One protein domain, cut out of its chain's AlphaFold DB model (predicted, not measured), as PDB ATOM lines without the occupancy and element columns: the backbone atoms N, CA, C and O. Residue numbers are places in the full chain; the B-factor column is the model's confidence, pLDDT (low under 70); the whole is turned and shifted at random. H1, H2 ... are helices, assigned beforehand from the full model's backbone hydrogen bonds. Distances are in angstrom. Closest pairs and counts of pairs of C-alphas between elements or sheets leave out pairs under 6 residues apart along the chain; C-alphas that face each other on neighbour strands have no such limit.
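AT A GLANCE: This is residues 4 to 150 of the 151 residues of an uncharacterized protein of Comamonas terrigena (UniProt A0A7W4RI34). One long helix, H1, sticks out with residues 4 to 36 as an arm from a small head of crossed helices, where H3, H5 and H6 pack on H4. The printed part has 147 residues, six named helices, H1 to H6 in order, and no named strand: all helix. It is extended, radius of gyration of the C-alphas 25.0 A, spanning 93 by 31 by 23 A.

IN THESE COORDINATES: H1, residues 4 to 49, begins at C-alpha 4 (367.350, 371.944, 396.844) and measures 67.6 A. H2 is 52 to 55, H3 59 to 68, H4 82 to 106, H5 111 to 132, and H6 134 to 148, ending at C-alpha 148 (294.906, 412.671, 359.439).

HOW THE PARTS SIT: The hub, H4, touches H1 at a steep tilt of 50 degrees, closest C-alphas Lys 45 and Ser 101, 4.9 A. It also touches H3 (Ile 66 and Thr 96, 6.1 A), H6 (Val 82 and Leu 144, 5.7 A) and, as a hairpin, H5 (Val 104 and Met 111, 5.8 A). H2 and H3 are near each other. Every O i to N i+4 pair is within hydrogen-bond range in H1 and H3, against 19 of 21 in H4, 16 of 18 in H5 and 9 of 11 in H6; H2 is too short for one.

THE WHOLE: The printed part has no cut; the link H3 to H4 is long. Residues 148 to 150 are under 70 in pLDDT.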
ATOM      1  N   LYS A   4     368.762 372.090 396.475       86.62
ATOM      2  CA  LYS A   4     367.350 371.944 396.844       86.62
ATOM      3  C   LYS A   4     366.532 373.197 396.515       86.62
ATOM      4  O   LYS A   4     365.427 373.076 395.988       86.62
ATOM      5  N   ASP A   5     367.093 374.384 396.745       84.50
ATOM      6  CA  ASP A   5     366.435 375.656 396.409       84.50
ATOM      7  C   ASP A   5     366.283 375.799 394.891       84.50
ATOM      8  O   ASP A   5     365.213 376.161 394.408       84.50
ATOM      9  N   LYS A   6     367.320 375.430 394.122       86.69
ATOM     10  CA  LYS A   6     367.261 375.419 392.650       86.69
ATOM     11  C   LYS A   6     366.162 374.493 392.131       86.69
ATOM     12  O   LYS A   6     365.355 374.923 391.317       86.69
ATOM     13  N   ALA A   7     366.101 373.258 392.631       90.50
ATOM     14  CA  ALA A   7     365.081 372.290 392.230       90.50
ATOM     15  C   ALA A   7     363.656 372.769 392.566       90.50
ATOM     16  O   ALA A   7     362.744 372.624 391.755       90.50
ATOM     17  N   THR A   8     363.483 373.395 393.732       93.19
ATOM     18  CA  THR A   8     362.194 373.956 394.167       93.19
ATOM     19  C   THR A   8     361.747 375.102 393.256       93.19
ATOM     20  O   THR A   8     360.595 375.133 392.829       93.19
ATOM     21  N   ILE A   9     362.662 376.008 392.895       92.62
ATOM     22  CA  ILE A   9     362.381 377.112 391.966       92.62
ATOM     23  C   ILE A   9     362.017 376.573 390.577       92.62
ATOM     24  O   ILE A   9     361.038 377.025 389.989       92.62
ATOM     25  N   THR A  10     362.739 375.574 390.062       93.06
ATOM     26  CA  THR A  10     362.424 374.955 388.764       93.06
ATOM     27  C   THR A  10     361.042 374.301 388.757       93.06
ATOM     28  O   THR A  10     360.291 374.483 387.802       93.06
ATOM     29  N   ALA A  11     360.668 373.589 389.825       93.50
ATOM     30  CA  ALA A  11     359.339 372.991 389.945       93.50
ATOM     31  C   ALA A  11     358.224 374.051 390.014       93.50
ATOM     32  O   ALA A  11     357.166 373.887 389.402       93.50
ATOM     33  N   ALA A  12     358.471 375.162 390.716       93.94
ATOM     34  CA  ALA A  12     357.541 376.286 390.768       93.94
ATOM     35  C   ALA A  12     357.355 376.942 389.389       93.94
ATOM     36  O   ALA A  12     356.220 377.190 388.992       93.94
ATOM     37  N   ILE A  13     358.439 377.158 388.631       94.19
ATOM     38  CA  ILE A  13     358.378 377.687 387.255       94.19
ATOM     39  C   ILE A  13     357.562 376.755 386.357       94.19
ATOM     40  O   ILE A  13     356.613 377.205 385.726       94.19
ATOM     41  N   ALA A  14     357.849 375.450 386.373       95.62
ATOM     42  CA  ALA A  14     357.107 374.480 385.568       95.62
ATOM     43  C   ALA A  14     355.603 374.460 385.908       95.62
ATOM     44  O   ALA A  14     354.757 374.333 385.023       95.62
ATOM     45  N   THR A  15     355.262 374.635 387.188       95.31
ATOM     46  CA  THR A  15     353.864 374.751 387.629       95.31
ATOM     47  C   THR A  15     353.210 376.021 387.077       95.31
ATOM     48  O   THR A  15     352.082 375.971 386.589       95.31
ATOM     49  N   LEU A  16     353.910 377.160 387.117       95.31
ATOM     50  CA  LEU A  16     353.420 378.423 386.557       95.31
ATOM     51  C   LEU A  16     353.225 378.333 385.039       95.31
ATOM     52  O   LEU A  16     352.200 378.799 384.540       95.31
ATOM     53  N   ASP A  17     354.139 377.679 384.323       96.19
ATOM     54  CA  ASP A  17     354.025 377.449 382.880       96.19
ATOM     55  C   ASP A  17     352.789 376.598 382.545       96.19
ATOM     56  O   ASP A  17     352.013 376.939 381.648       96.19
ATOM     57  N   GLN A  18     352.532 375.537 383.316       96.12
ATOM     58  CA  GLN A  18     351.352 374.684 383.133       96.12
ATOM     59  C   GLN A  18     350.037 375.440 383.396       96.12
ATOM     60  O   GLN A  18     349.041 375.267 382.678       96.12
ATOM     61  N   VAL A  19     350.019 376.298 384.419       95.25
ATOM     62  CA  VAL A  19     348.873 377.165 384.715       95.25
ATOM     63  C   VAL A  19     348.653 378.160 383.575       95.25
ATOM     64  O   VAL A  19     347.525 378.285 383.091       95.25
ATOM     65  N   ALA A  20     349.711 378.813 383.087       94.81
ATOM     66  CA  ALA A  20     349.636 379.744 381.963       94.81
ATOM     67  C   ALA A  20     349.083 379.067 380.697       94.81
ATOM     68  O   ALA A  20     348.175 379.601 380.051       94.81
ATOM     69  N   GLU A  21     349.544 377.854 380.380       95.69
ATOM     70  CA  GLU A  21     349.040 377.081 379.243       95.69
ATOM     71  C   GLU A  21     347.540 376.762 379.387       95.69
ATOM     72  O   GLU A  21     346.766 376.888 378.432       95.69
ATOM     73  N   THR A  22     347.103 376.399 380.596       95.88
ATOM     74  CA  THR A  22     345.692 376.117 380.897       95.88
ATOM     75  C   THR A  22     344.823 377.363 380.720       95.88
ATOM     76  O   THR A  22     343.779 377.297 380.063       95.88
ATOM     77  N   PHE A  23     345.266 378.519 381.222       95.12
ATOM     78  CA  PHE A  23     344.568 379.792 381.026       95.12
ATOM     79  C   PHE A  23     344.466 380.175 379.549       95.12
ATOM     80  O   PHE A  23     343.396 380.581 379.093       95.12
ATOM     81  N   MET A  24     345.533 379.985 378.770       95.88
ATOM     82  CA  MET A  24     345.499 380.230 377.326       95.88
ATOM     83  C   MET A  24     344.485 379.331 376.609       95.88
ATOM     84  O   MET A  24     343.757 379.803 375.730       95.88
ATOM     85  N   LYS A  25     344.404 378.045 376.973       95.75
ATOM     86  CA  LYS A  25     343.400 377.115 376.427       95.75
ATOM     87  C   LYS A  25     341.984 377.559 376.790       95.75
ATOM     88  O   LYS A  25     341.138 377.654 375.900       95.75
ATOM     89  N   ALA A  26     341.739 377.900 378.054       94.69
ATOM     90  CA  ALA A  26     340.442 378.386 378.520       94.69
ATOM     91  C   ALA A  26     340.017 379.676 377.798       94.69
ATOM     92  O   ALA A  26     338.884 379.776 377.328       94.69
ATOM     93  N   HIS A  27     340.938 380.627 377.624       95.19
ATOM     94  CA  HIS A  27     340.687 381.864 376.886       95.19
ATOM     95  C   HIS A  27     340.291 381.592 375.427       95.19
ATOM     96  O   HIS A  27     339.311 382.150 374.934       95.19
ATOM     97  N   LYS A  28     340.999 380.686 374.736       95.38
ATOM     98  CA  LYS A  28     340.660 380.284 373.358       95.38
ATOM     99  C   LYS A  28     339.278 379.632 373.265       95.38
ATOM    100  O   LYS A  28     338.530 379.930 372.335       95.38
ATOM    101  N   ILE A  29     338.925 378.766 374.218       95.81
ATOM    102  CA  ILE A  29     337.600 378.131 374.276       95.81
ATOM    103  C   ILE A  29     336.513 379.188 374.475       95.81
ATOM    104  O   ILE A  29     335.540 379.203 373.720       95.81
ATOM    105  N   LYS A  30     336.703 380.102 375.432       94.94
ATOM    106  CA  LYS A  30     335.761 381.192 375.709       94.94
ATOM    107  C   LYS A  30     335.542 382.072 374.478       94.94
ATOM    108  O   LYS A  30     334.400 382.263 374.077       94.94
ATOM    109  N   ALA A  31     336.617 382.512 373.824       95.31
ATOM    110  CA  ALA A  31     336.529 383.323 372.610       95.31
ATOM    111  C   ALA A  31     335.772 382.599 371.479       95.31
ATOM    112  O   ALA A  31     334.950 383.197 370.786       95.31
ATOM    113  N   LYS A  32     335.992 381.286 371.312       95.81
ATOM    114  CA  LYS A  32     335.242 380.475 370.339       95.81
ATOM    115  C   LYS A  32     333.753 380.396 370.689       95.81
ATOM    116  O   LYS A  32     332.917 380.511 369.798       95.81
ATOM    117  N   GLN A  33     333.415 380.200 371.963       94.19
ATOM    118  CA  GLN A  33     332.026 380.148 372.424       94.19
ATOM    119  C   GLN A  33     331.312 381.496 372.272       94.19
ATOM    120  O   GLN A  33     330.152 381.523 371.875       94.19
ATOM    121  N   GLU A  34     331.991 382.610 372.550       94.44
ATOM    122  CA  GLU A  34     331.459 383.961 372.337       94.44
ATOM    123  C   GLU A  34     331.156 384.207 370.859       94.44
ATOM    124  O   GLU A  34     330.037 384.591 370.529       94.44
ATOM    125  N   LYS A  35     332.085 383.850 369.964       95.56
ATOM    126  CA  LYS A  35     331.855 383.940 368.518       95.56
ATOM    127  C   LYS A  35     330.636 383.125 368.070       95.56
ATOM    128  O   LYS A  35     329.779 383.652 367.368       95.56
ATOM    129  N   LEU A  36     330.521 381.868 368.510       93.94
ATOM    130  CA  LEU A  36     329.365 381.019 368.189       93.94
ATOM    131  C   LEU A  36     328.054 381.593 368.743       93.94
ATOM    132  O   LEU A  36     327.014 381.513 368.091       93.94
ATOM    133  N   ARG A  37     328.086 382.193 369.939       93.38
ATOM    134  CA  ARG A  37     326.927 382.879 370.523       93.38
ATOM    135  C   ARG A  37     326.512 384.093 369.700       93.38
ATOM    136  O   ARG A  37     325.314 384.295 369.504       93.38
ATOM    137  N   ASP A  38     327.459 384.887 369.221       94.81
ATOM    138  CA  ASP A  38     327.166 386.070 368.409       94.81
ATOM    139  C   ASP A  38     326.637 385.686 367.022       94.81
ATOM    140  O   ASP A  38     325.642 386.252 366.566       94.81
ATOM    141  N   GLU A  39     327.207 384.653 366.398       96.06
ATOM    142  CA  GLU A  39     326.686 384.063 365.159       96.06
ATOM    143  C   GLU A  39     325.252 383.546 365.345       96.06
ATOM    144  O   GLU A  39     324.369 383.852 364.539       96.06
ATOM    145  N   ARG A  40     324.985 382.830 366.447       95.69
ATOM    146  CA  ARG A  40     323.641 382.336 366.780       95.69
ATOM    147  C   ARG A  40     322.648 383.479 366.990       95.69
ATOM    148  O   ARG A  40     321.538 383.417 366.470       95.69
ATOM    149  N   ARG A  41     323.036 384.545 367.694       96.25
ATOM    150  CA  ARG A  41     322.199 385.744 367.894       96.25
ATOM    151  C   ARG A  41     321.884 386.453 366.582       96.25
ATOM    152  O   ARG A  41     320.736 386.830 366.353       96.25
ATOM    153  N   ALA A  42     322.876 386.611 365.708       97.00
ATOM    154  CA  ALA A  42     322.678 387.209 364.392       97.00
ATOM    155  C   ALA A  42     321.734 386.362 363.521       97.00
ATOM    156  O   ALA A  42     320.856 386.909 362.850       97.00
ATOM    157  N   ALA A  43     321.877 385.035 363.562       97.50
ATOM    158  CA  ALA A  43     320.988 384.109 362.867       97.50
ATOM    159  C   ALA A  43     319.553 384.164 363.413       97.50
ATOM    160  O   ALA A  43     318.616 384.279 362.625       97.50
ATOM    161  N   ALA A  44     319.373 384.175 364.738       97.94
ATOM    162  CA  ALA A  44     318.059 384.308 365.366       97.94
ATOM    163  C   ALA A  44     317.369 385.623 364.979       97.94
ATOM    164  O   ALA A  44     316.199 385.613 364.606       97.94
ATOM    165  N   LYS A  45     318.106 386.744 364.977       97.75
ATOM    166  CA  LYS A  45     317.572 388.037 364.527       97.75
ATOM    167  C   LYS A  45     317.084 387.974 363.079       97.75
ATOM    168  O   LYS A  45     315.970 388.399 362.794       97.75
ATOM    169  N   LYS A  46     317.892 387.424 362.168       97.94
ATOM    170  CA  LYS A  46     317.492 387.244 360.762       97.94
ATOM    171  C   LYS A  46     316.246 386.366 360.634       97.94
ATOM    172  O   LYS A  46     315.349 386.704 359.871       97.94
ATOM    173  N   LEU A  47     316.185 385.277 361.395       97.88
ATOM    174  CA  LEU A  47     315.067 384.339 361.382       97.88
ATOM    175  C   LEU A  47     313.761 385.005 361.847       97.88
ATOM    176  O   LEU A  47     312.748 384.899 361.162       97.88
ATOM    177  N   VAL A  48     313.788 385.738 362.964       98.12
ATOM    178  CA  VAL A  48     312.612 386.460 363.480       98.12
ATOM    179  C   VAL A  48     312.153 387.539 362.503       98.12
ATOM    180  O   VAL A  48     310.957 387.641 362.236       98.12
ATOM    181  N   LEU A  49     313.079 388.298 361.911       97.31
ATOM    182  CA  LEU A  49     312.742 389.329 360.923       97.31
ATOM    183  C   LEU A  49     312.154 388.762 359.620       97.31
ATOM    184  O   LEU A  49     311.438 389.472 358.921       97.31
ATOM    185  N   ALA A  50     312.419 387.494 359.298       97.62
ATOM    186  CA  ALA A  50     311.810 386.799 358.162       97.62
ATOM    187  C   ALA A  50     310.470 386.113 358.504       97.62
ATOM    188  O   ALA A  50     309.785 385.603 357.614       97.62
ATOM    189  N   SER A  51     310.102 386.068 359.786       97.38
ATOM    190  CA  SER A  51     308.936 385.332 360.283       97.38
ATOM    191  C   SER A  51     307.644 386.144 360.247       97.38
ATOM    192  O   SER A  51     307.639 387.337 359.944       97.38
ATOM    193  N   ASP A  52     306.534 385.498 360.603       97.62
ATOM    194  CA  ASP A  52     305.224 386.146 360.660       97.62
ATOM    195  C   ASP A  52     305.119 387.198 361.773       97.62
ATOM    196  O   ASP A  52     304.362 388.154 361.619       97.62
ATOM    197  N   PHE A  53     305.951 387.120 362.823       97.56
ATOM    198  CA  PHE A  53     306.048 388.185 363.828       97.56
ATOM    199  C   PHE A  53     306.396 389.536 363.198       97.56
ATOM    200  O   PHE A  53     305.768 390.539 363.518       97.56
ATOM    201  N   ALA A  54     307.361 389.574 362.275       96.62
ATOM    202  CA  ALA A  54     307.785 390.817 361.629       96.62
ATOM    203  C   ALA A  54     306.775 391.334 360.590       96.62
ATOM    204  O   ALA A  54     306.822 392.504 360.215       96.62
ATOM    205  N   LYS A  55     305.849 390.478 360.138       97.06
ATOM    206  CA  LYS A  55     304.804 390.825 359.164       97.06
ATOM    207  C   LYS A  55     303.548 391.410 359.812       97.06
ATOM    208  O   LYS A  55     302.658 391.852 359.088       97.06
ATOM    209  N   LEU A  56     303.458 391.427 361.145       97.19
ATOM    210  CA  LEU A  56     302.327 392.022 361.854       97.19
ATOM    211  C   LEU A  56     302.246 393.524 361.552       97.19
ATOM    212  O   LEU A  56     303.090 394.316 361.975       97.19
ATOM    213  N   SER A  57     301.215 393.915 360.809       93.94
ATOM    214  CA  SER A  57     301.023 395.289 360.341       93.94
ATOM    215  C   SER A  57     299.890 396.014 361.062       93.94
ATOM    216  O   SER A  57     299.928 397.242 361.155       93.94
ATOM    217  N   SER A  58     298.912 395.287 361.608       97.12
ATOM    218  CA  SER A  58     297.772 395.896 362.292       97.12
ATOM    219  C   SER A  58     298.162 396.437 363.674       97.12
ATOM    220  O   SER A  58     298.989 395.855 364.380       97.12
ATOM    221  N   ILE A  59     297.541 397.551 364.085       97.31
ATOM    222  CA  ILE A  59     297.722 398.140 365.429       97.31
ATOM    223  C   ILE A  59     297.403 397.093 366.495       97.31
ATOM    224  O   ILE A  59     298.170 396.889 367.433       97.31
ATOM    225  N   LYS A  60     296.293 396.385 366.298       97.50
ATOM    226  CA  LYS A  60     295.792 395.350 367.192       97.50
ATOM    227  C   LYS A  60     296.795 394.212 367.408       97.50
ATOM    228  O   LYS A  60     297.033 393.831 368.552       97.50
ATOM    229  N   ASP A  61     297.420 393.711 366.344       97.69
ATOM    230  CA  ASP A  61     298.414 392.634 366.436       97.69
ATOM    231  C   ASP A  61     299.702 393.090 367.105       97.69
ATOM    232  O   ASP A  61     300.251 392.383 367.950       97.69
ATOM    233  N   LYS A  62     300.170 394.292 366.760       97.50
ATOM    234  CA  LYS A  62     301.365 394.874 367.369       97.50
ATOM    235  C   LYS A  62     301.170 395.095 368.865       97.50
ATOM    236  O   LYS A  62     302.030 394.702 369.648       97.50
ATOM    237  N   VAL A  63     300.029 395.653 369.273       97.31
ATOM    238  CA  VAL A  63     299.678 395.837 370.690       97.31
ATOM    239  C   VAL A  63     299.589 394.491 371.408       97.31
ATOM    240  O   VAL A  63     300.142 394.356 372.498       97.31
ATOM    241  N   ALA A  64     298.952 393.482 370.804       97.12
ATOM    242  CA  ALA A  64     298.871 392.147 371.391       97.12
ATOM    243  C   ALA A  64     300.259 391.519 371.588       97.12
ATOM    244  O   ALA A  64     300.532 390.956 372.650       97.12
ATOM    245  N   LEU A  65     301.154 391.653 370.603       97.00
ATOM    246  CA  LEU A  65     302.513 391.131 370.710       97.00
ATOM    247  C   LEU A  65     303.310 391.856 371.803       97.00
ATOM    248  O   LEU A  65     303.905 391.202 372.656       97.00
ATOM    249  N   ILE A  66     303.270 393.192 371.826       96.69
ATOM    250  CA  ILE A  66     303.938 394.005 372.856       96.69
ATOM    251  C   ILE A  66     303.419 393.638 374.256       96.69
ATOM    252  O   ILE A  66     304.201 393.514 375.195       96.69
ATOM    253  N   ALA A  67     302.113 393.401 374.413       94.69
ATOM    254  CA  ALA A  67     301.508 393.043 375.696       94.69
ATOM    255  C   ALA A  67     301.971 391.679 376.249       94.69
ATOM    256  O   ALA A  67     301.937 391.455 377.473       94.69
ATOM    257  N   MET A  68     302.408 390.762 375.377       92.75
ATOM    258  CA  MET A  68     302.998 389.490 375.800       92.75
ATOM    259  C   MET A  68     304.369 389.664 376.450       92.75
ATOM    260  O   MET A  68     304.690 388.896 377.363       92.75
ATOM    261  N   GLU A  69     305.127 390.688 376.059       87.00
ATOM    262  CA  GLU A  69     306.433 390.984 376.634       87.00
ATOM    263  C   GLU A  69     306.307 391.743 377.957       87.00
ATOM    264  O   GLU A  69     305.719 392.822 378.050       87.00
ATOM    265  N   CYS A  70     306.878 391.178 379.023       72.06
ATOM    266  CA  CYS A  70     306.724 391.714 380.377       72.06
ATOM    267  C   CYS A  70     307.319 393.118 380.549       72.06
ATOM    268  O   CYS A  70     306.764 393.913 381.304       72.06
ATOM    269  N   PHE A  71     308.406 393.427 379.838       77.62
ATOM    270  CA  PHE A  71     309.099 394.712 379.934       77.62
ATOM    271  C   PHE A  71     308.304 395.866 379.315       77.62
ATOM    272  O   PHE A  71     308.316 396.964 379.860       77.62
ATOM    273  N   TYR A  72     307.579 395.609 378.223       81.19
ATOM    274  CA  TYR A  72     306.901 396.650 377.442       81.19
ATOM    275  C   TYR A  72     305.390 396.703 377.663       81.19
ATOM    276  O   TYR A  72     304.729 397.638 377.215       81.19
ATOM    277  N   ARG A  73     304.823 395.737 378.395       82.44
ATOM    278  CA  ARG A  73     303.377 395.640 378.632       82.44
ATOM    279  C   ARG A  73     302.744 396.942 379.121       82.44
ATOM    280  O   ARG A  73     301.623 397.236 378.734       82.44
ATOM    281  N   ASN A  74     303.418 397.706 379.976       86.62
ATOM    282  CA  ASN A  74     302.838 398.930 380.531       86.62
ATOM    283  C   ASN A  74     302.867 400.113 379.548       86.62
ATOM    284  O   ASN A  74     302.046 401.018 379.683       86.62
ATOM    285  N   GLU A  75     303.748 400.097 378.541       88.25
ATOM    286  CA  GLU A  75     303.884 401.191 377.565       88.25
ATOM    287  C   GLU A  75     302.640 401.345 376.683       88.25
ATOM    288  O   GLU A  75     302.297 402.448 376.260       88.25
ATOM    289  N   ILE A  76     301.893 400.258 376.456       90.75
ATOM    290  CA  ILE A  76     300.650 400.313 375.672       90.75
ATOM    291  C   ILE A  76     299.589 401.199 376.348       90.75
ATOM    292  O   ILE A  76     298.725 401.756 375.679       90.75
ATOM    293  N   HIS A  77     299.656 401.359 377.673       89.56
ATOM    294  CA  HIS A  77     298.693 402.139 378.454       89.56
ATOM    295  C   HIS A  77     299.091 403.612 378.615       89.56
ATOM    296  O   HIS A  77     298.314 404.400 379.151       89.56
ATOM    297  N   THR A  78     300.283 404.006 378.158       90.44
ATOM    298  CA  THR A  78     300.794 405.377 378.305       90.44
ATOM    299  C   THR A  78     300.620 406.227 377.048       90.44
ATOM    300  O   THR A  78     301.063 407.373 377.033       90.44
ATOM    301  N   VAL A  79     299.961 405.704 376.009       93.81
ATOM    302  CA  VAL A  79     299.782 406.400 374.728       93.81
ATOM    303  C   VAL A  79     298.765 407.535 374.852       93.81
ATOM    304  O   VAL A  79     297.573 407.291 375.048       93.81
ATOM    305  N   LYS A  80     299.227 408.782 374.706       93.81
ATOM    306  CA  LYS A  80     298.376 409.985 374.778       93.81
ATOM    307  C   LYS A  80     298.477 410.867 373.543       93.81
ATOM    308  O   LYS A  80     297.578 411.660 373.276       93.81
ATOM    309  N   THR A  81     299.571 410.751 372.804       94.75
ATOM    310  CA  THR A  81     299.863 411.575 371.637       94.75
ATOM    311  C   THR A  81     300.144 410.716 370.412       94.75
ATOM    312  O   THR A  81     300.448 409.526 370.501       94.75
ATOM    313  N   VAL A  82     300.085 411.347 369.242       94.88
ATOM    314  CA  VAL A  82     300.504 410.745 367.969       94.88
ATOM    315  C   VAL A  82     301.947 410.246 368.040       94.88
ATOM    316  O   VAL A  82     302.262 409.184 367.505       94.88
ATOM    317  N   PHE A  83     302.823 411.013 368.694       94.56
ATOM    318  CA  PHE A  83     304.213 410.625 368.883       94.56
ATOM    319  C   PHE A  83     304.306 409.323 369.684       94.56
ATOM    320  O   PHE A  83     304.961 408.390 369.228       94.56
ATOM    321  N   ASP A  84     303.588 409.222 370.806       94.75
ATOM    322  CA  ASP A  84     303.573 408.011 371.637       94.75
ATOM    323  C   ASP A  84     303.064 406.799 370.846       94.75
ATOM    324  O   ASP A  84     303.630 405.711 370.932       94.75
ATOM    325  N   ALA A  85     302.022 406.987 370.026       95.88
ATOM    326  CA  ALA A  85     301.466 405.929 369.189       95.88
ATOM    327  C   ALA A  85     302.481 405.442 368.142       95.88
ATOM    328  O   ALA A  85     302.683 404.237 367.982       95.88
ATOM    329  N   LYS A  86     303.162 406.367 367.453       94.88
ATOM    330  CA  LYS A  86     304.217 406.038 366.478       94.88
ATOM    331  C   LYS A  86     305.410 405.363 367.155       94.88
ATOM    332  O   LYS A  86     305.921 404.375 366.632       94.88
ATOM    333  N   TYR A  87     305.818 405.852 368.323       95.00
ATOM    334  CA  TYR A  87     306.891 405.259 369.113       95.00
ATOM    335  C   TYR A  87     306.561 403.812 369.499       95.00
ATOM    336  O   TYR A  87     307.349 402.910 369.224       95.00
ATOM    337  N   LEU A  88     305.362 403.567 370.031       95.81
ATOM    338  CA  LEU A  88     304.919 402.230 370.418       95.81
ATOM    339  C   LEU A  88     304.876 401.266 369.218       95.81
ATOM    340  O   LEU A  88     305.418 400.162 369.267       95.81
ATOM    341  N   LEU A  89     304.235 401.678 368.120       96.25
ATOM    342  CA  LEU A  89     303.961 400.806 366.969       96.25
ATOM    343  C   LEU A  89     305.173 400.545 366.066       96.25
ATOM    344  O   LEU A  89     305.115 399.646 365.215       96.25
ATOM    345  N   VAL A  90     306.236 401.334 366.216       95.19
ATOM    346  CA  VAL A  90     307.483 401.188 365.460       95.19
ATOM    347  C   VAL A  90     308.597 400.745 366.397       95.19
ATOM    348  O   VAL A  90     309.014 399.594 366.343       95.19
ATOM    349  N   TYR A  91     309.031 401.616 367.304       95.19
ATOM    350  CA  TYR A  91     310.211 401.379 368.131       95.19
ATOM    351  C   TYR A  91     309.990 400.286 369.185       95.19
ATOM    352  O   TYR A  91     310.770 399.335 369.264       95.19
ATOM    353  N   THR A  92     308.912 400.363 369.972       95.75
ATOM    354  CA  THR A  92     308.621 399.329 370.985       95.75
ATOM    355  C   THR A  92     308.312 397.981 370.326       95.75
ATOM    356  O   THR A  92     308.734 396.929 370.815       95.75
ATOM    357  N   PHE A  93     307.646 397.993 369.169       96.81
ATOM    358  CA  PHE A  93     307.425 396.792 368.367       96.81
ATOM    359  C   PHE A  93     308.742 396.166 367.867       96.81
ATOM    360  O   PHE A  93     308.959 394.969 368.049       96.81
ATOM    361  N   GLU A  94     309.668 396.953 367.316       95.94
ATOM    362  CA  GLU A  94     310.995 396.469 366.906       95.94
ATOM    363  C   GLU A  94     311.794 395.894 368.083       95.94
ATOM    364  O   GLU A  94     312.411 394.831 367.966       95.94
ATOM    365  N   ASN A  95     311.737 396.538 369.248       95.19
ATOM    366  CA  ASN A  95     312.358 396.018 370.465       95.19
ATOM    367  C   ASN A  95     311.723 394.709 370.941       95.19
ATOM    368  O   ASN A  95     312.428 393.821 371.420       95.19
ATOM    369  N   THR A  96     310.416 394.548 370.751       96.06
ATOM    370  CA  THR A  96     309.721 393.284 371.015       96.06
ATOM    371  C   THR A  96     310.239 392.172 370.095       96.06
ATOM    372  O   THR A  96     310.567 391.082 370.565       96.06
ATOM    373  N   LEU A  97     310.447 392.450 368.803       96.88
ATOM    374  CA  LEU A  97     311.084 391.496 367.881       96.88
ATOM    375  C   LEU A  97     312.528 391.166 368.298       96.88
ATOM    376  O   LEU A  97     312.964 390.013 368.190       96.88
ATOM    377  N   HIS A  98     313.278 392.143 368.813       95.44
ATOM    378  CA  HIS A  98     314.611 391.906 369.371       95.44
ATOM    379  C   HIS A  98     314.575 391.017 370.621       95.44
ATOM    380  O   HIS A  98     315.416 390.124 370.743       95.44
ATOM    381  N   ALA A  99     313.603 391.205 371.516       94.69
ATOM    382  CA  ALA A  99     313.423 390.363 372.697       94.69
ATOM    383  C   ALA A  99     313.121 388.906 372.310       94.69
ATOM    384  O   ALA A  99     313.766 387.984 372.818       94.69
ATOM    385  N   ILE A 100     312.237 388.694 371.329       95.75
ATOM    386  CA  ILE A 100     311.944 387.363 370.776       95.75
ATOM    387  C   ILE A 100     313.207 386.748 370.165       95.75
ATOM    388  O   ILE A 100     313.546 385.603 370.463       95.75
ATOM    389  N   SER A 101     313.959 387.520 369.372       96.94
ATOM    390  CA  SER A 101     315.229 387.075 368.776       96.94
ATOM    391  C   SER A 101     316.234 386.635 369.839       96.94
ATOM    392  O   SER A 101     316.901 385.611 369.685       96.94
ATOM    393  N   TYR A 102     316.332 387.391 370.935       94.88
ATOM    394  CA  TYR A 102     317.194 387.050 372.059       94.88
ATOM    395  C   TYR A 102     316.739 385.758 372.740       94.88
ATOM    396  O   TYR A 102     317.567 384.884 372.986       94.88
ATOM    397  N   SER A 103     315.437 385.606 372.994       94.25
ATOM    398  CA  SER A 103     314.871 384.390 373.586       94.25
ATOM    399  C   SER A 103     315.166 383.154 372.728       94.25
ATOM    400  O   SER A 103     315.714 382.176 373.232       94.25
ATOM    401  N   VAL A 104     314.912 383.228 371.417       96.06
ATOM    402  CA  VAL A 104     315.186 382.143 370.457       96.06
ATOM    403  C   VAL A 104     316.672 381.778 370.424       96.06
ATOM    404  O   VAL A 104     317.017 380.598 370.419       96.06
ATOM    405  N   ALA A 105     317.567 382.768 370.446       96.38
ATOM    406  CA  ALA A 105     319.009 382.520 370.437       96.38
ATOM    407  C   ALA A 105     319.505 381.786 371.695       96.38
ATOM    408  O   ALA A 105     320.503 381.069 371.619       96.38
ATOM    409  N   GLN A 106     318.838 381.978 372.837       93.69
ATOM    410  CA  GLN A 106     319.218 381.382 374.123       93.69
ATOM    411  C   GLN A 106     318.687 379.958 374.312       93.69
ATOM    412  O   GLN A 106     319.207 379.232 375.154       93.69
ATOM    413  N   GLN A 107     317.674 379.542 373.550       92.06
ATOM    414  CA  GLN A 107     317.198 378.163 373.606       92.06
ATOM    415  C   GLN A 107     318.209 377.215 372.961       92.06
ATOM    416  O   GLN A 107     318.835 377.548 371.953       92.06
ATOM    417  N   GLU A 108     318.366 376.027 373.534       89.00
ATOM    418  CA  GLU A 108     319.178 374.962 372.949       89.00
ATOM    419  C   GLU A 108     318.447 374.312 371.763       89.00
ATOM    420  O   GLU A 108     317.220 374.247 371.725       89.00
ATOM    421  N   GLY A 109     319.201 373.811 370.780       90.94
ATOM    422  CA  GLY A 109     318.637 373.101 369.628       90.94
ATOM    423  C   GLY A 109     318.219 374.000 368.456       90.94
ATOM    424  O   GLY A 109     318.876 375.006 368.155       90.94
ATOM    425  N   ASP A 110     317.170 373.578 367.744       94.31
ATOM    426  CA  ASP A 110     316.699 374.205 366.504       94.31
ATOM    427  C   ASP A 110     315.886 375.480 366.775       94.31
ATOM    428  O   ASP A 110     314.759 375.437 367.270       94.31
ATOM    429  N   MET A 111     316.453 376.620 366.371       96.50
ATOM    430  CA  MET A 111     315.830 377.941 366.499       96.50
ATOM    431  C   MET A 111     314.511 378.056 365.728       96.50
ATOM    432  O   MET A 111     313.640 378.823 366.130       96.50
ATOM    433  N   SER A 112     314.344 377.299 364.642       95.62
ATOM    434  CA  SER A 112     313.127 377.310 363.823       95.62
ATOM    435  C   SER A 112     311.954 376.719 364.592       95.62
ATOM    436  O   SER A 112     310.861 377.287 364.597       95.62
ATOM    437  N   LYS A 113     312.201 375.618 365.311       96.12
ATOM    438  CA  LYS A 113     311.221 375.008 366.208       96.12
ATOM    439  C   LYS A 113     310.874 375.946 367.361       96.12
ATOM    440  O   LYS A 113     309.699 376.228 367.565       96.12
ATOM    441  N   SER A 114     311.881 376.501 368.041       95.94
ATOM    442  CA  SER A 114     311.682 377.481 369.118       95.94
ATOM    443  C   SER A 114     310.830 378.674 368.680       95.94
ATOM    444  O   SER A 114     309.940 379.113 369.409       95.94
ATOM    445  N   LEU A 115     311.079 379.193 367.475       97.44
ATOM    446  CA  LEU A 115     310.313 380.296 366.909       97.44
ATOM    447  C   LEU A 115     308.876 379.888 366.565       97.44
ATOM    448  O   LEU A 115     307.947 380.647 366.838       97.44
ATOM    449  N   SER A 116     308.684 378.696 365.998       97.12
ATOM    450  CA  SER A 116     307.357 378.153 365.689       97.12
ATOM    451  C   SER A 116     306.517 377.951 366.953       97.12
ATOM    452  O   SER A 116     305.355 378.355 366.988       97.12
ATOM    453  N   ASP A 117     307.117 377.426 368.021       95.69
ATOM    454  CA  ASP A 117     306.454 377.243 369.314       95.69
ATOM    455  C   ASP A 117     306.070 378.594 369.943       95.69
ATOM    456  O   ASP A 117     304.962 378.754 370.467       95.69
ATOM    457  N   ALA A 118     306.949 379.599 369.851       96.12
ATOM    458  CA  ALA A 118     306.651 380.960 370.296       96.12
ATOM    459  C   ALA A 118     305.496 381.583 369.497       96.12
ATOM    460  O   ALA A 118     304.601 382.193 370.086       96.12
ATOM    461  N   TRP A 119     305.486 381.398 368.174       97.69
ATOM    462  CA  TRP A 119     304.407 381.866 367.306       97.69
ATOM    463  C   TRP A 119     303.075 381.211 367.659       97.69
ATOM    464  O   TRP A 119     302.080 381.904 367.854       97.69
ATOM    465  N   LYS A 120     303.060 379.886 367.834       97.88
ATOM    466  CA  LYS A 120     301.865 379.151 368.249       97.88
ATOM    467  C   LYS A 120     301.323 379.667 369.582       97.88
ATOM    468  O   LYS A 120     300.144 379.976 369.684       97.88
ATOM    469  N   LYS A 121     302.193 379.860 370.576       96.69
ATOM    470  CA  LYS A 121     301.805 380.416 371.881       96.69
ATOM    471  C   LYS A 121     301.213 381.825 371.771       96.69
ATOM    472  O   LYS A 121     300.313 382.161 372.539       96.69
ATOM    473  N   PHE A 122     301.732 382.656 370.867       97.25
ATOM    474  CA  PHE A 122     301.157 383.968 370.579       97.25
ATOM    475  C   PHE A 122     299.755 383.834 369.978       97.25
ATOM    476  O   PHE A 122     298.822 384.443 370.496       97.25
ATOM    477  N   GLN A 123     299.588 382.978 368.967       97.81
ATOM    478  CA  GLN A 123     298.292 382.710 368.333       97.81
ATOM    479  C   GLN A 123     297.252 382.187 369.334       97.81
ATOM    480  O   GLN A 123     296.131 382.690 369.368       97.81
ATOM    481  N   ASP A 124     297.635 381.260 370.215       97.88
ATOM    482  CA  ASP A 124     296.743 380.694 371.234       97.88
ATOM    483  C   ASP A 124     296.227 381.761 372.218       97.88
ATOM    484  O   ASP A 124     295.093 381.691 372.693       97.88
ATOM    485  N   LYS A 125     297.045 382.778 372.524       96.75
ATOM    486  CA  LYS A 125     296.683 383.887 373.423       96.75
ATOM    487  C   LYS A 125     295.998 385.054 372.725       96.75
ATOM    488  O   LYS A 125     295.440 385.924 373.396       96.75
ATOM    489  N   LEU A 126     296.056 385.099 371.401       95.75
ATOM    490  CA  LEU A 126     295.620 386.237 370.606       95.75
ATOM    491  C   LEU A 126     294.158 386.641 370.885       95.75
ATOM    492  O   LEU A 126     293.927 387.833 371.103       95.75
ATOM    493  N   PRO A 127     293.183 385.709 370.999       97.50
ATOM    494  CA  PRO A 127     291.799 386.074 371.309       97.50
ATOM    495  C   PRO A 127     291.646 386.775 372.666       97.50
ATOM    496  O   PRO A 127     290.935 387.773 372.769       97.50
ATOM    497  N   GLU A 128     292.341 386.293 373.701       97.19
ATOM    498  CA  GLU A 128     292.316 386.899 375.038       97.19
ATOM    499  C   GLU A 128     292.928 388.305 375.009       97.19
ATOM    500  O   GLU A 128     292.345 389.259 375.526       97.19
ATOM    501  N   LEU A 129     294.092 388.448 374.368       96.12
ATOM    502  CA  LEU A 129     294.814 389.718 374.270       96.12
ATOM    503  C   LEU A 129     293.996 390.775 373.529       96.12
ATOM    504  O   LEU A 129     293.972 391.936 373.937       96.12
ATOM    505  N   TYR A 130     293.286 390.370 372.480       97.00
ATOM    506  CA  TYR A 130     292.396 391.244 371.731       97.00
ATOM    507  C   TYR A 130     291.265 391.809 372.581       97.00
ATOM    508  O   TYR A 130     291.001 393.006 372.506       97.00
ATOM    509  N   VAL A 131     290.614 390.975 373.392       97.31
ATOM    510  CA  VAL A 131     289.548 391.432 374.294       97.31
ATOM    511  C   VAL A 131     290.132 392.346 375.366       97.31
ATOM    512  O   VAL A 131     289.635 393.447 375.594       97.31
ATOM    513  N   LYS A 132     291.231 391.920 375.991       95.56
ATOM    514  CA  LYS A 132     291.862 392.633 377.104       95.56
ATOM    515  C   LYS A 132     292.360 394.029 376.726       95.56
ATOM    516  O   LYS A 132     292.331 394.930 377.561       95.56
ATOM    517  N   HIS A 133     292.829 394.204 375.493       95.88
ATOM    518  CA  HIS A 133     293.459 395.443 375.034       95.88
ATOM    519  C   HIS A 133     292.632 396.210 373.992       95.88
ATOM    520  O   HIS A 133     293.143 397.165 373.412       95.88
ATOM    521  N   ALA A 134     291.355 395.864 373.797       96.50
ATOM    522  CA  ALA A 134     290.471 396.524 372.831       96.50
ATOM    523  C   ALA A 134     290.408 398.053 373.016       96.50
ATOM    524  O   ALA A 134     290.619 398.792 372.061       96.50
ATOM    525  N   VAL A 135     290.225 398.525 374.256       95.94
ATOM    526  CA  VAL A 135     290.155 399.967 374.577       95.94
ATOM    527  C   VAL A 135     291.468 400.691 374.261       95.94
ATOM    528  O   VAL A 135     291.469 401.836 373.817       95.94
ATOM    529  N   VAL A 136     292.607 400.024 374.473       95.31
ATOM    530  CA  VAL A 136     293.926 400.590 374.150       95.31
ATOM    531  C   VAL A 136     294.087 400.737 372.642       95.31
ATOM    532  O   VAL A 136     294.535 401.783 372.176       95.31
ATOM    533  N   VAL A 137     293.708 399.705 371.887       97.44
ATOM    534  CA  VAL A 137     293.744 399.718 370.421       97.44
ATOM    535  C   VAL A 137     292.864 400.843 369.878       97.44
ATOM    536  O   VAL A 137     293.358 401.660 369.108       97.44
ATOM    537  N   GLU A 138     291.623 400.954 370.357       97.12
ATOM    538  CA  GLU A 138     290.693 402.019 369.965       97.12
ATOM    539  C   GLU A 138     291.252 403.418 370.278       97.12
ATOM    540  O   GLU A 138     291.194 404.324 369.448       97.12
ATOM    541  N   ASN A 139     291.853 403.612 371.457       95.75
ATOM    542  CA  ASN A 139     292.487 404.881 371.814       95.75
ATOM    543  C   ASN A 139     293.637 405.241 370.857       95.75
ATOM    544  O   ASN A 139     293.726 406.381 370.400       95.75
ATOM    545  N   ILE A 140     294.500 404.277 370.523       96.38
ATOM    546  CA  ILE A 140     295.605 404.487 369.578       96.38
ATOM    547  C   ILE A 140     295.070 404.833 368.182       96.38
ATOM    548  O   ILE A 140     295.554 405.777 367.556       96.38
ATOM    549  N   GLU A 141     294.059 404.105 367.706       96.88
ATOM    550  CA  GLU A 141     293.397 404.364 366.423       96.88
ATOM    551  C   GLU A 141     292.811 405.781 366.368       96.88
ATOM    552  O   GLU A 141     293.061 406.515 365.411       96.88
ATOM    553  N   ASN A 142     292.114 406.208 367.424       96.06
ATOM    554  CA  ASN A 142     291.541 407.551 367.527       96.06
ATOM    555  C   ASN A 142     292.611 408.653 367.524       96.06
ATOM    556  O   ASN A 142     292.457 409.662 366.829       96.06
ATOM    557  N   ILE A 143     293.709 408.459 368.263       95.19
ATOM    558  CA  ILE A 143     294.843 409.392 368.301       95.19
ATOM    559  C   ILE A 143     295.442 409.577 366.903       95.19
ATOM    560  O   ILE A 143     295.689 410.709 366.484       95.19
ATOM    561  N   LEU A 144     295.666 408.481 366.176       94.31
ATOM    562  CA  LEU A 144     296.250 408.523 364.836       94.31
ATOM    563  C   LEU A 144     295.279 409.129 363.811       94.31
ATOM    564  O   LEU A 144     295.684 409.959 363.001       94.31
ATOM    565  N   ALA A 145     293.989 408.799 363.886       92.56
ATOM    566  CA  ALA A 145     292.971 409.356 362.993       92.56
ATOM    567  C   ALA A 145     292.783 410.876 363.172       92.56
ATOM    568  O   ALA A 145     292.469 411.585 362.211       92.56
ATOM    569  N   ALA A 146     292.983 411.400 364.385       84.38
ATOM    570  CA  ALA A 146     292.912 412.833 364.666       84.38
ATOM    571  C   ALA A 146     294.061 413.641 364.026       84.38
ATOM    572  O   ALA A 146     293.909 414.846 363.823       84.38
ATOM    573  N   GLU A 147     295.191 413.007 363.689       77.31
ATOM    574  CA  GLU A 147     296.278 413.620 362.910       77.31
ATOM    575  C   GLU A 147     295.881 413.760 361.436       77.31
ATOM    576  O   GLU A 147     296.059 414.821 360.842       77.31
ATOM    577  N   THR A 148     295.280 412.715 360.861       62.41
ATOM    578  CA  THR A 148     294.906 412.671 359.439       62.41
ATOM    579  C   THR A 148     293.826 413.694 359.076       62.41
ATOM    580  O   THR A 148     293.771 414.138 357.936       62.41
ATOM    581  N   LYS A 149     292.988 414.104 360.037       61.16
ATOM    582  CA  LYS A 149     291.926 415.113 359.847       61.16
ATOM    583  C   LYS A 149     292.398 416.570 359.955       61.16
ATOM    584  O   LYS A 149     291.577 417.470 359.810       61.16
ATOM    585  N   LYS A 150     293.671 416.821 360.281       57.06
ATOM    586  CA  LYS A 150     294.244 418.178 360.408       57.06
ATOM    587  C   LYS A 150     294.925 418.682 359.126       57.06
ATOM    588  O   LYS A 150     295.601 419.707 359.178       57.06
TER     589      LYS A 150